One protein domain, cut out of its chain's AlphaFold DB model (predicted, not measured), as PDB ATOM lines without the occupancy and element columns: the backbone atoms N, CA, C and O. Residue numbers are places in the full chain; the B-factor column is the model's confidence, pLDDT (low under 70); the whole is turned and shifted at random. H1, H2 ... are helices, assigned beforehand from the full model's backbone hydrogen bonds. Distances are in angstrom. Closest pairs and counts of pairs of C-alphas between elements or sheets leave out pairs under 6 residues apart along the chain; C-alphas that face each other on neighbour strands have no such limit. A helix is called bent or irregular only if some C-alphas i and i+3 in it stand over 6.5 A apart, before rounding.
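Overview. This is residues 50 to 131 of the 131 residues of an uncharacterized protein of Bacteroidales bacterium (UniProt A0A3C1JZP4). An open, loose frame of four helices is built on one long helix, H2, with the shorter H1 making a corner at its first end and H3 beyond its other end, from where the chain runs back along H2 as a long stretch without a named element, residues 101 to 113, to H4, which slants away from near the first part of H2. Residues 50 to 58 of H1 stick out at one side, and residues 118 to 131, most of them in H4, stick out at another, with few contacts between the parts. The printed part has 82 residues with four named helices, in the order H1, H2, H3, H4, and no named strand; the class is all helix. The whole is loose, with a radius of gyration of the C-alphas of 16.8 A, and the C-alphas span 46 by 33 by 23 A along their three main axes.

Along the chain. H1 comes first, residues 50 to 60, 15.0 A from first to last C-alpha; it begins at C-alpha 50, at (-15.388, -41.662, 24.088). H2, residues 64 to 85, is the longest helix by residues, with 22 residues and 29.9 A from C-alpha 64 at (-31.764, -58.292, 21.626) to C-alpha 85. H2 is neither bent nor irregular, but only just: C-alphas 82 and 85 are 6.1 A apart. H3, residues 90 to 100, has 11 residues and measures 15.6 A from first to last C-alpha. Residues 101 to 113 hold no named element, and their C-alphas lie 8 to 21 A from the mean of all C-alphas. H4, residues 114 to 129, measures 22.6 A from first to last C-alpha and ends with C-alpha 129 at (-30.450, -65.697, 45.324). Residues 130 and 131 follow it.

Arrangement. H1 and H2 are close but not clearly touching, with 1 pair of C-alphas within 8 A. The closest C-alphas of the two are those of Tyr 59 and Arg 67, 7.1 A apart. Their lines stand at a steep tilt of 61 degrees, and they run opposite ways. H2 and H3 are apart, though a tight link of 4 residues joins them. H3 and H4 are also apart, and a long link of 13 residues joins them. H4 and H2 are close but not clearly touching, with 1 pair of C-alphas within 8 A. Their closest C-alphas are those of Ser 69 and Gln 116, 7.4 A apart, and the centres of the two helices are 18.7 A apart. The lines of H2 and H4 stand at a steep tilt of 54 degrees, opposite ways. H1 is apart from H3 and from H4. In H1, H2, H3 and H4 every pair of O i and N i+4 is within hydrogen-bond range.

Size, cuts and confidence. The two C-alphas farthest apart are those of Phe 91 and Lys 131, 48.1 A; the first and last printed C-alphas, of Gln 50 and Lys 131, are 33.4 A apart. The printed part has no cut, and it ends at residue 131, the chain's last residue. The links from H1 to H2 and from H2 to H3 are tight, and the one from H3 to H4 is long. Among the stretches that stand free are residues 97 to 102, of which 97 to 100 belong to H3. The mean pLDDT of the printed part is 79.6; it is 90 in H1 and 71 in H4. Confidence is low, under 70, in 17 residues: 103 to 110, 115 to 116, 119 to 121, 123, 127 and 130 to 131.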
ATOM      1  N   GLN A  50     -15.692 -40.422  23.367       92.25
ATOM      2  CA  GLN A  50     -15.388 -41.662  24.088       92.25
ATOM      3  C   GLN A  50     -16.583 -42.168  24.898       92.25
ATOM      4  O   GLN A  50     -16.832 -43.372  24.910       92.25
ATOM      5  N   LYS A  51     -17.330 -41.269  25.549       91.31
ATOM      6  CA  LYS A  51     -18.564 -41.625  26.260       91.31
ATOM      7  C   LYS A  51     -19.606 -42.181  25.300       91.31
ATOM      8  O   LYS A  51     -20.134 -43.252  25.568       91.31
ATOM      9  N   ASP A  52     -19.839 -41.519  24.174       92.38
ATOM     10  CA  ASP A  52     -20.823 -41.963  23.182       92.38
ATOM     11  C   ASP A  52     -20.442 -43.321  22.587       92.38
ATOM     12  O   ASP A  52     -21.272 -44.226  22.505       92.38
ATOM     13  N   ALA A  53     -19.160 -43.516  22.262       93.12
ATOM     14  CA  ALA A  53     -18.653 -44.802  21.798       93.12
ATOM     15  C   ALA A  53     -18.791 -45.901  22.864       93.12
ATOM     16  O   ALA A  53     -19.136 -47.036  22.533       93.12
ATOM     17  N   ALA A  54     -18.542 -45.588  24.138       92.94
ATOM     18  CA  ALA A  54     -18.711 -46.534  25.238       92.94
ATOM     19  C   ALA A  54     -20.186 -46.893  25.464       92.94
ATOM     20  O   ALA A  54     -20.502 -48.069  25.634       92.94
ATOM     21  N   ILE A  55     -21.089 -45.909  25.410       86.88
ATOM     22  CA  ILE A  55     -22.539 -46.114  25.510       86.88
ATOM     23  C   ILE A  55     -23.022 -46.994  24.358       86.88
ATOM     24  O   ILE A  55     -23.721 -47.977  24.605       86.88
ATOM     25  N   LYS A  56     -22.602 -46.697  23.123       89.62
ATOM     26  CA  LYS A  56     -22.940 -47.497  21.942       89.62
ATOM     27  C   LYS A  56     -22.447 -48.935  22.087       89.62
ATOM     28  O   LYS A  56     -23.244 -49.858  22.012       89.62
ATOM     29  N   LYS A  57     -21.168 -49.134  22.425       91.50
ATOM     30  CA  LYS A  57     -20.610 -50.474  22.676       91.50
ATOM     31  C   LYS A  57     -21.354 -51.222  23.782       91.50
ATOM     32  O   LYS A  57     -21.530 -52.428  23.684       91.50
ATOM     33  N   HIS A  58     -21.761 -50.537  24.847       86.62
ATOM     34  CA  HIS A  58     -22.532 -51.156  25.920       86.62
ATOM     35  C   HIS A  58     -23.918 -51.593  25.434       86.62
ATOM     36  O   HIS A  58     -24.351 -52.695  25.754       86.62
ATOM     37  N   TYR A  59     -24.590 -50.761  24.639       84.06
ATOM     38  CA  TYR A  59     -25.864 -51.101  24.006       84.06
ATOM     39  C   TYR A  59     -25.722 -52.310  23.069       84.06
ATOM     40  O   TYR A  59     -26.460 -53.288  23.185       84.06
ATOM     41  N   ASP A  60     -24.681 -52.304  22.237       88.25
ATOM     42  CA  ASP A  60     -24.365 -53.370  21.283       88.25
ATOM     43  C   ASP A  60     -23.940 -54.686  21.965       88.25
ATOM     44  O   ASP A  60     -23.977 -55.751  21.360       88.25
ATOM     45  N   ARG A  61     -23.575 -54.669  23.249       86.81
ATOM     46  CA  ARG A  61     -23.289 -55.898  24.016       86.81
ATOM     47  C   ARG A  61     -24.523 -56.525  24.653       86.81
ATOM     48  O   ARG A  61     -24.450 -57.656  25.123       86.81
ATOM     49  N   GLN A  62     -25.635 -55.801  24.734       87.56
ATOM     50  CA  GLN A  62     -26.854 -56.335  25.330       87.56
ATOM     51  C   GLN A  62     -27.542 -57.322  24.390       87.56
ATOM     52  O   GLN A  62     -27.495 -57.165  23.171       87.56
ATOM     53  N   ALA A  63     -28.218 -58.309  24.980       87.69
ATOM     54  CA  ALA A  63     -29.098 -59.210  24.251       87.69
ATOM     55  C   ALA A  63     -30.243 -58.430  23.584       87.69
ATOM     56  O   ALA A  63     -30.718 -57.432  24.132       87.69
ATOM     57  N   GLU A  64     -30.718 -58.923  22.443       85.69
ATOM     58  CA  GLU A  64     -31.764 -58.292  21.626       85.69
ATOM     59  C   GLU A  64     -33.027 -57.965  22.436       85.69
ATOM     60  O   GLU A  64     -33.444 -56.811  22.493       85.69
ATOM     61  N   SER A  65     -33.520 -58.918  23.233       81.69
ATOM     62  CA  SER A  65     -34.673 -58.712  24.126       81.69
ATOM     63  C   SER A  65     -34.477 -57.600  25.167       81.69
ATOM     64  O   SER A  65     -35.429 -56.943  25.597       81.69
ATOM     65  N   THR A  66     -33.234 -57.358  25.596       81.25
ATOM     66  CA  THR A  66     -32.917 -56.262  26.521       81.25
ATOM     67  C   THR A  66     -32.923 -54.922  25.795       81.25
ATOM     68  O   THR A  66     -33.436 -53.948  26.352       81.25
ATOM     69  N   ARG A  67     -32.416 -54.875  24.555       83.44
ATOM     70  CA  ARG A  67     -32.454 -53.672  23.713       83.44
ATOM     71  C   ARG A  67     -33.886 -53.261  23.402       83.44
ATOM     72  O   ARG A  67     -34.256 -52.131  23.703       83.44
ATOM     73  N   GLU A  68     -34.716 -54.197  22.947       86.38
ATOM     74  CA  GLU A  68     -36.142 -53.955  22.686       86.38
ATOM     75  C   GLU A  68     -36.860 -53.406  23.924       86.38
ATOM     76  O   GLU A  68     -37.599 -52.421  23.858       86.38
ATOM     77  N   SER A  69     -36.601 -53.993  25.100       82.06
ATOM     78  CA  SER A  69     -37.168 -53.481  26.348       82.06
ATOM     79  C   SER A  69     -36.678 -52.064  26.658       82.06
ATOM     80  O   SER A  69     -37.467 -51.225  27.097       82.06
ATOM     81  N   MET A  70     -35.395 -51.768  26.442       82.50
ATOM     82  CA  MET A  70     -34.845 -50.426  26.633       82.50
ATOM     83  C   MET A  70     -35.456 -49.401  25.673       82.50
ATOM     84  O   MET A  70     -35.767 -48.294  26.116       82.50
ATOM     85  N   GLU A  71     -35.690 -49.762  24.413       88.88
ATOM     86  CA  GLU A  71     -36.349 -48.904  23.421       88.88
ATOM     87  C   GLU A  71     -37.802 -48.623  23.788       88.88
ATOM     88  O   GLU A  71     -38.203 -47.461  23.853       88.88
ATOM     89  N   GLN A  72     -38.574 -49.652  24.144       85.75
ATOM     90  CA  GLN A  72     -39.950 -49.473  24.611       85.75
ATOM     91  C   GLN A  72     -40.015 -48.565  25.848       85.75
ATOM     92  O   GLN A  72     -40.846 -47.659  25.924       85.75
ATOM     93  N   ASN A  73     -39.103 -48.761  26.804       84.94
ATOM     94  CA  ASN A  73     -39.007 -47.928  28.003       84.94
ATOM     95  C   ASN A  73     -38.632 -46.476  27.668       84.94
ATOM     96  O   ASN A  73     -39.124 -45.540  28.310       84.94
ATOM     97  N   LYS A  74     -37.755 -46.274  26.675       86.94
ATOM     98  CA  LYS A  74     -37.367 -44.952  26.177       86.94
ATOM     99  C   LYS A  74     -38.570 -44.245  25.557       86.94
ATOM    100  O   LYS A  74     -38.859 -43.123  25.968       86.94
ATOM    101  N   LEU A  75     -39.304 -44.917  24.670       88.06
ATOM    102  CA  LEU A  75     -40.510 -44.390  24.024       88.06
ATOM    103  C   LEU A  75     -41.577 -43.992  25.050       88.06
ATOM    104  O   LEU A  75     -42.094 -42.879  25.002       88.06
ATOM    105  N   GLN A  76     -41.857 -44.852  26.033       85.38
ATOM    106  CA  GLN A  76     -42.818 -44.548  27.101       85.38
ATOM    107  C   GLN A  76     -42.373 -43.352  27.958       85.38
ATOM    108  O   GLN A  76     -43.172 -42.472  28.274       85.38
ATOM    109  N   SER A  77     -41.077 -43.265  28.272       84.69
ATOM    110  CA  SER A  77     -40.510 -42.134  29.017       84.69
ATOM    111  C   SER A  77     -40.521 -40.821  28.226       84.69
ATOM    112  O   SER A  77     -40.593 -39.741  28.815       84.69
ATOM    113  N   GLU A  78     -40.364 -40.880  26.904       86.00
ATOM    114  CA  GLU A  78     -40.440 -39.716  26.018       86.00
ATOM    115  C   GLU A  78     -41.873 -39.245  25.839       86.00
ATOM    116  O   GLU A  78     -42.123 -38.048  25.964       86.00
ATOM    117  N   LYS A  79     -42.809 -40.175  25.639       87.44
ATOM    118  CA  LYS A  79     -44.237 -39.875  25.582       87.44
ATOM    119  C   LYS A  79     -44.697 -39.181  26.863       87.44
ATOM    120  O   LYS A  79     -45.218 -38.077  26.795       87.44
ATOM    121  N   TRP A  80     -44.362 -39.729  28.032       85.62
ATOM    122  CA  TRP A  80     -44.661 -39.067  29.306       85.62
ATOM    123  C   TRP A  80     -44.019 -37.674  29.423       85.62
ATOM    124  O   TRP A  80     -44.653 -36.740  29.906       85.62
ATOM    125  N   ARG A  81     -42.771 -37.496  28.968       84.62
ATOM    126  CA  ARG A  81     -42.138 -36.167  28.984       84.62
ATOM    127  C   ARG A  81     -42.893 -35.171  28.108       84.62
ATOM    128  O   ARG A  81     -43.102 -34.045  28.547       84.62
ATOM    129  N   LYS A  82     -43.300 -35.570  26.905       84.38
ATOM    130  CA  LYS A  82     -44.099 -34.729  26.004       84.38
ATOM    131  C   LYS A  82     -45.450 -34.385  26.629       84.38
ATOM    132  O   LYS A  82     -45.768 -33.212  26.755       84.38
ATOM    133  N   ASP A  83     -46.164 -35.391  27.116       83.81
ATOM    134  CA  ASP A  83     -47.549 -35.244  27.572       83.81
ATOM    135  C   ASP A  83     -47.669 -34.580  28.956       83.81
ATOM    136  O   ASP A  83     -48.688 -33.966  29.264       83.81
ATOM    137  N   TYR A  84     -46.653 -34.695  29.818       79.00
ATOM    138  CA  TYR A  84     -46.745 -34.254  31.215       79.00
ATOM    139  C   TYR A  84     -45.668 -33.252  31.628       79.00
ATOM    140  O   TYR A  84     -45.955 -32.320  32.369       79.00
ATOM    141  N   TYR A  85     -44.421 -33.419  31.181       78.62
ATOM    142  CA  TYR A  85     -43.324 -32.543  31.611       78.62
ATOM    143  C   TYR A  85     -43.287 -31.234  30.813       78.62
ATOM    144  O   TYR A  85     -43.152 -30.161  31.399       78.62
ATOM    145  N   HIS A  86     -43.437 -31.320  29.488       80.56
ATOM    146  CA  HIS A  86     -43.439 -30.156  28.596       80.56
ATOM    147  C   HIS A  86     -44.737 -29.345  28.657       80.56
ATOM    148  O   HIS A  86     -44.711 -28.152  28.380       80.56
ATOM    149  N   ASN A  87     -45.838 -29.961  29.090       82.75
ATOM    150  CA  ASN A  87     -47.123 -29.285  29.264       82.75
ATOM    151  C   ASN A  87     -47.210 -28.439  30.550       82.75
ATOM    152  O   ASN A  87     -48.188 -27.723  30.747       82.75
ATOM    153  N   LYS A  88     -46.205 -28.493  31.435       83.12
ATOM    154  CA  LYS A  88     -46.148 -27.686  32.664       83.12
ATOM    155  C   LYS A  88     -45.232 -26.474  32.501       83.12
ATOM    156  O   LYS A  88     -44.210 -26.538  31.820       83.12
ATOM    157  N   SER A  89     -45.561 -25.382  33.191       86.75
ATOM    158  CA  SER A  89     -44.755 -24.157  33.167       86.75
ATOM    159  C   SER A  89     -43.412 -24.334  33.889       86.75
ATOM    160  O   SER A  89     -43.291 -25.090  34.854       86.75
ATOM    161  N   GLY A  90     -42.385 -23.592  33.465       84.00
ATOM    162  CA  GLY A  90     -41.078 -23.598  34.137       84.00
ATOM    163  C   GLY A  90     -41.159 -23.200  35.618       84.00
ATOM    164  O   GLY A  90     -40.458 -23.771  36.452       84.00
ATOM    165  N   PHE A  91     -42.075 -22.287  35.961       87.31
ATOM    166  CA  PHE A  91     -42.317 -21.866  37.343       87.31
ATOM    167  C   PHE A  91     -42.864 -23.002  38.217       87.31
ATOM    168  O   PHE A  91     -42.448 -23.143  39.367       87.31
ATOM    169  N   TYR A  92     -43.734 -23.858  37.669       86.12
ATOM    170  CA  TYR A  92     -44.208 -25.050  38.373       86.12
ATOM    171  C   TYR A  92     -43.041 -25.963  38.766       86.12
ATOM    172  O   TYR A  92     -42.944 -26.393  39.915       86.12
ATOM    173  N   HIS A  93     -42.132 -26.222  37.823       82.44
ATOM    174  CA  HIS A  93     -40.968 -27.082  38.049       82.44
ATOM    175  C   HIS A  93     -40.018 -26.497  39.095       82.44
ATOM    176  O   HIS A  93     -39.531 -27.224  39.958       82.44
ATOM    177  N   PHE A  94     -39.796 -25.182  39.056       83.56
ATOM    178  CA  PHE A  94     -38.965 -24.481  40.034       83.56
ATOM    179  C   PHE A  94     -39.578 -24.504  41.439       83.56
ATOM    180  O   PHE A  94     -38.900 -24.868  42.399       83.56
ATOM    181  N   ARG A  95     -40.879 -24.211  41.565       86.94
ATOM    182  CA  ARG A  95     -41.596 -24.297  42.843       86.94
ATOM    183  C   ARG A  95     -41.539 -25.712  43.419       86.94
ATOM    184  O   ARG A  95     -41.212 -25.881  44.588       86.94
ATOM    185  N   LYS A  96     -41.795 -26.734  42.597       81.88
ATOM    186  CA  LYS A  96     -41.719 -28.137  43.031       81.88
ATOM    187  C   LYS A  96     -40.311 -28.561  43.436       81.88
ATOM    188  O   LYS A  96     -40.165 -29.333  44.381       81.88
ATOM    189  N   PHE A  97     -39.287 -28.056  42.752       86.00
ATOM    190  CA  PHE A  97     -37.899 -28.288  43.134       86.00
ATOM    191  C   PHE A  97     -37.584 -27.694  44.509       86.00
ATOM    192  O   PHE A  97     -36.958 -28.375  45.314       86.00
ATOM    193  N   LEU A  98     -38.050 -26.476  44.805       87.50
ATOM    194  CA  LEU A  98     -37.863 -25.856  46.121       87.50
ATOM    195  C   LEU A  98     -38.628 -26.591  47.232       87.50
ATOM    196  O   LEU A  98     -38.090 -26.751  48.321       87.50
ATOM    197  N   GLU A  99     -39.835 -27.093  46.956       83.38
ATOM    198  CA  GLU A  99     -40.624 -27.876  47.924       83.38
ATOM    199  C   GLU A  99     -39.965 -29.221  48.282       83.38
ATOM    200  O   GLU A  99     -40.020 -29.653  49.429       83.38
ATOM    201  N   LEU A 100     -39.353 -29.905  47.309       80.81
ATOM    202  CA  LEU A 100     -38.801 -31.255  47.494       80.81
ATOM    203  C   LEU A 100     -37.281 -31.277  47.705       80.81
ATOM    204  O   LEU A 100     -36.726 -32.332  48.024       80.81
ATOM    205  N   PHE A 101     -36.601 -30.158  47.437       81.62
ATOM    206  CA  PHE A 101     -35.142 -30.050  47.292       81.62
ATOM    207  C   PHE A 101     -34.525 -31.110  46.360       81.62
ATOM    208  O   PHE A 101     -33.343 -31.455  46.430       81.62
ATOM    209  N   LYS A 102     -35.357 -31.682  45.489       76.06
ATOM    210  CA  LYS A 102     -35.058 -32.815  44.617       76.06
ATOM    211  C   LYS A 102     -35.821 -32.634  43.316       76.06
ATOM    212  O   LYS A 102     -36.851 -31.965  43.251       76.06
ATOM    213  N   ARG A 103     -35.310 -33.261  42.259       69.62
ATOM    214  CA  ARG A 103     -36.004 -33.327  40.971       69.62
ATOM    215  C   ARG A 103     -37.365 -34.004  41.156       69.62
ATOM    216  O   ARG A 103     -37.428 -35.026  41.837       69.62
ATOM    217  N   GLU A 104     -38.408 -33.472  40.511       69.19
ATOM    218  CA  GLU A 104     -39.744 -34.084  40.509       69.19
ATOM    219  C   GLU A 104     -39.617 -35.577  40.137       69.19
ATOM    220  O   GLU A 104     -38.994 -35.905  39.112       69.19
ATOM    221  N   PRO A 105     -40.107 -36.497  40.991       66.50
ATOM    222  CA  PRO A 105     -39.935 -37.920  40.763       66.50
ATOM    223  C   PRO A 105     -40.663 -38.322  39.482       66.50
ATOM    224  O   PRO A 105     -41.794 -37.908  39.222       66.50
ATOM    225  N   LYS A 106     -40.017 -39.162  38.668       68.50
ATOM    226  CA  LYS A 106     -40.729 -39.840  37.580       68.50
ATOM    227  C   LYS A 106     -41.848 -40.692  38.194       68.50
ATOM    228  O   LYS A 106     -41.617 -41.258  39.264       68.50
ATOM    229  N   PRO A 107     -43.007 -40.838  37.528       68.12
ATOM    230  CA  PRO A 107     -44.084 -41.680  38.027       68.12
ATOM    231  C   PRO A 107     -43.555 -43.079  38.342       68.12
ATOM    232  O   PRO A 107     -43.044 -43.770  37.459       68.12
ATOM    233  N   GLU A 108     -43.670 -43.498  39.603       61.97
ATOM    234  CA  GLU A 108     -43.242 -44.837  40.024       61.97
ATOM    235  C   GLU A 108     -44.133 -45.934  39.423       61.97
ATOM    236  O   GLU A 108     -43.702 -47.075  39.248       61.97
ATOM    237  N   ARG A 109     -45.385 -45.596  39.083       61.38
ATOM    238  CA  ARG A 109     -46.398 -46.511  38.541       61.38
ATOM    239  C   ARG A 109     -46.907 -46.008  37.190       61.38
ATOM    240  O   ARG A 109     -47.039 -44.809  36.979       61.38
ATOM    241  N   GLY A 110     -47.194 -46.936  36.274       63.44
ATOM    242  CA  GLY A 110     -47.806 -46.646  34.968       63.44
ATOM    243  C   GLY A 110     -46.837 -46.271  33.841       63.44
ATOM    244  O   GLY A 110     -47.232 -46.332  32.683       63.44
ATOM    245  N   LEU A 111     -45.568 -45.962  34.146       71.31
ATOM    246  CA  LEU A 111     -44.572 -45.643  33.113       71.31
ATOM    247  C   LEU A 111     -44.150 -46.856  32.277       71.31
ATOM    248  O   LEU A 111     -43.760 -46.683  31.132       71.31
ATOM    249  N   PHE A 112     -44.200 -48.053  32.869       73.56
ATOM    250  CA  PHE A 112     -43.794 -49.316  32.253       73.56
ATOM    251  C   PHE A 112     -44.908 -50.355  32.375       73.56
ATOM    252  O   PHE A 112     -45.658 -50.379  33.356       73.56
ATOM    253  N   THR A 113     -45.003 -51.256  31.398       73.81
ATOM    254  CA  THR A 113     -46.026 -52.312  31.399       73.81
ATOM    255  C   THR A 113     -45.821 -53.304  32.552       73.81
ATOM    256  O   THR A 113     -44.695 -53.591  32.968       73.81
ATOM    257  N   LYS A 114     -46.911 -53.917  33.043       72.00
ATOM    258  CA  LYS A 114     -46.852 -54.942  34.111       72.00
ATOM    259  C   LYS A 114     -45.899 -56.098  33.759       72.00
ATOM    260  O   LYS A 114     -45.211 -56.610  34.641       72.00
ATOM    261  N   LYS A 115     -45.817 -56.472  32.473       67.88
ATOM    262  CA  LYS A 115     -44.889 -57.497  31.961       67.88
ATOM    263  C   LYS A 115     -43.421 -57.080  32.145       67.88
ATOM    264  O   LYS A 115     -42.642 -57.856  32.696       67.88
ATOM    265  N   GLN A 116     -43.065 -55.842  31.790       69.81
ATOM    266  CA  GLN A 116     -41.706 -55.300  31.958       69.81
ATOM    267  C   GLN A 116     -41.292 -55.214  33.439       69.81
ATOM    268  O   GLN A 116     -40.175 -55.588  33.805       69.81
ATOM    269  N   VAL A 117     -42.206 -54.788  34.319       70.56
ATOM    270  CA  VAL A 117     -41.948 -54.704  35.768       70.56
ATOM    271  C   VAL A 117     -41.752 -56.096  36.387       70.56
ATOM    272  O   VAL A 117     -40.830 -56.295  37.182       70.56
ATOM    273  N   LYS A 118     -42.575 -57.084  36.002       71.44
ATOM    274  CA  LYS A 118     -42.482 -58.469  36.501       71.44
ATOM    275  C   LYS A 118     -41.179 -59.152  36.063       71.44
ATOM    276  O   LYS A 118     -40.542 -59.812  36.884       71.44
ATOM    277  N   GLY A 119     -40.745 -58.940  34.816       66.94
ATOM    278  CA  GLY A 119     -39.462 -59.447  34.307       66.94
ATOM    279  C   GLY A 119     -38.257 -58.919  35.094       66.94
ATOM    280  O   GLY A 119     -37.398 -59.697  35.509       66.94
ATOM    281  N   ARG A 120     -38.239 -57.614  35.405       66.44
ATOM    282  CA  ARG A 120     -37.182 -56.997  36.230       66.44
ATOM    283  C   ARG A 120     -37.099 -57.589  37.634       66.44
ATOM    284  O   ARG A 120     -36.002 -57.917  38.078       66.44
ATOM    285  N   LYS A 121     -38.240 -57.764  38.313       68.69
ATOM    286  CA  LYS A 121     -38.277 -58.366  39.658       68.69
ATOM    287  C   LYS A 121     -37.744 -59.801  39.647       68.69
ATOM    288  O   LYS A 121     -36.930 -60.139  40.498       68.69
ATOM    289  N   LYS A 122     -38.126 -60.618  38.656       70.69
ATOM    290  CA  LYS A 122     -37.646 -62.006  38.531       70.69
ATOM    291  C   LYS A 122     -36.131 -62.077  38.295       70.69
ATOM    292  O   LYS A 122     -35.464 -62.885  38.932       70.69
ATOM    293  N   CYS A 123     -35.573 -61.211  37.442       69.56
ATOM    294  CA  CYS A 123     -34.122 -61.141  37.219       69.56
ATOM    295  C   CYS A 123     -33.346 -60.641  38.444       69.56
ATOM    296  O   CYS A 123     -32.268 -61.157  38.733       69.56
ATOM    297  N   PHE A 124     -33.883 -59.650  39.163       73.50
ATOM    298  CA  PHE A 124     -33.271 -59.137  40.388       73.50
ATOM    299  C   PHE A 124     -33.243 -60.201  41.490       73.50
ATOM    300  O   PHE A 124     -32.184 -60.460  42.049       73.50
ATOM    301  N   LEU A 125     -34.375 -60.872  41.733       72.94
ATOM    302  CA  LEU A 125     -34.460 -61.974  42.693       72.94
ATOM    303  C   LEU A 125     -33.515 -63.111  42.300       72.94
ATOM    304  O   LEU A 125     -32.734 -63.552  43.131       72.94
ATOM    305  N   LYS A 126     -33.491 -63.517  41.020       73.62
ATOM    306  CA  LYS A 126     -32.535 -64.530  40.555       73.62
ATOM    307  C   LYS A 126     -31.104 -64.125  40.917       73.62
ATOM    308  O   LYS A 126     -30.441 -64.902  41.579       73.62
ATOM    309  N   ARG A 127     -30.654 -62.906  40.597       69.56
ATOM    310  CA  ARG A 127     -29.297 -62.427  40.944       69.56
ATOM    311  C   ARG A 127     -29.008 -62.345  42.445       69.56
ATOM    312  O   ARG A 127     -27.869 -62.567  42.826       69.56
ATOM    313  N   MET A 128     -29.997 -61.999  43.265       74.62
ATOM    314  CA  MET A 128     -29.837 -61.932  44.724       74.62
ATOM    315  C   MET A 128     -29.713 -63.323  45.357       74.62
ATOM    316  O   MET A 128     -29.016 -63.459  46.352       74.62
ATOM    317  N   PHE A 129     -30.362 -64.337  44.773       75.25
ATOM    318  CA  PHE A 129     -30.450 -65.697  45.324       75.25
ATOM    319  C   PHE A 129     -29.640 -66.759  44.553       75.25
ATOM    320  O   PHE A 129     -29.687 -67.928  44.911       75.25
ATOM    321  N   THR A 130     -28.913 -66.392  43.491       65.94
ATOM    322  CA  THR A 130     -27.933 -67.274  42.805       65.94
ATOM    323  C   THR A 130     -26.491 -66.858  43.097       65.94
ATOM    324  O   THR A 130     -25.619 -66.979  42.240       65.94
ATOM    325  N   LYS A 131     -26.255 -66.341  44.301       49.91
ATOM    326  CA  LYS A 131     -24.921 -66.098  44.840       49.91
ATOM    327  C   LYS A 131     -24.641 -67.087  45.953       49.91
ATOM    328  O   LYS A 131     -25.580 -67.306  46.748       49.91
TER     329      LYS A 131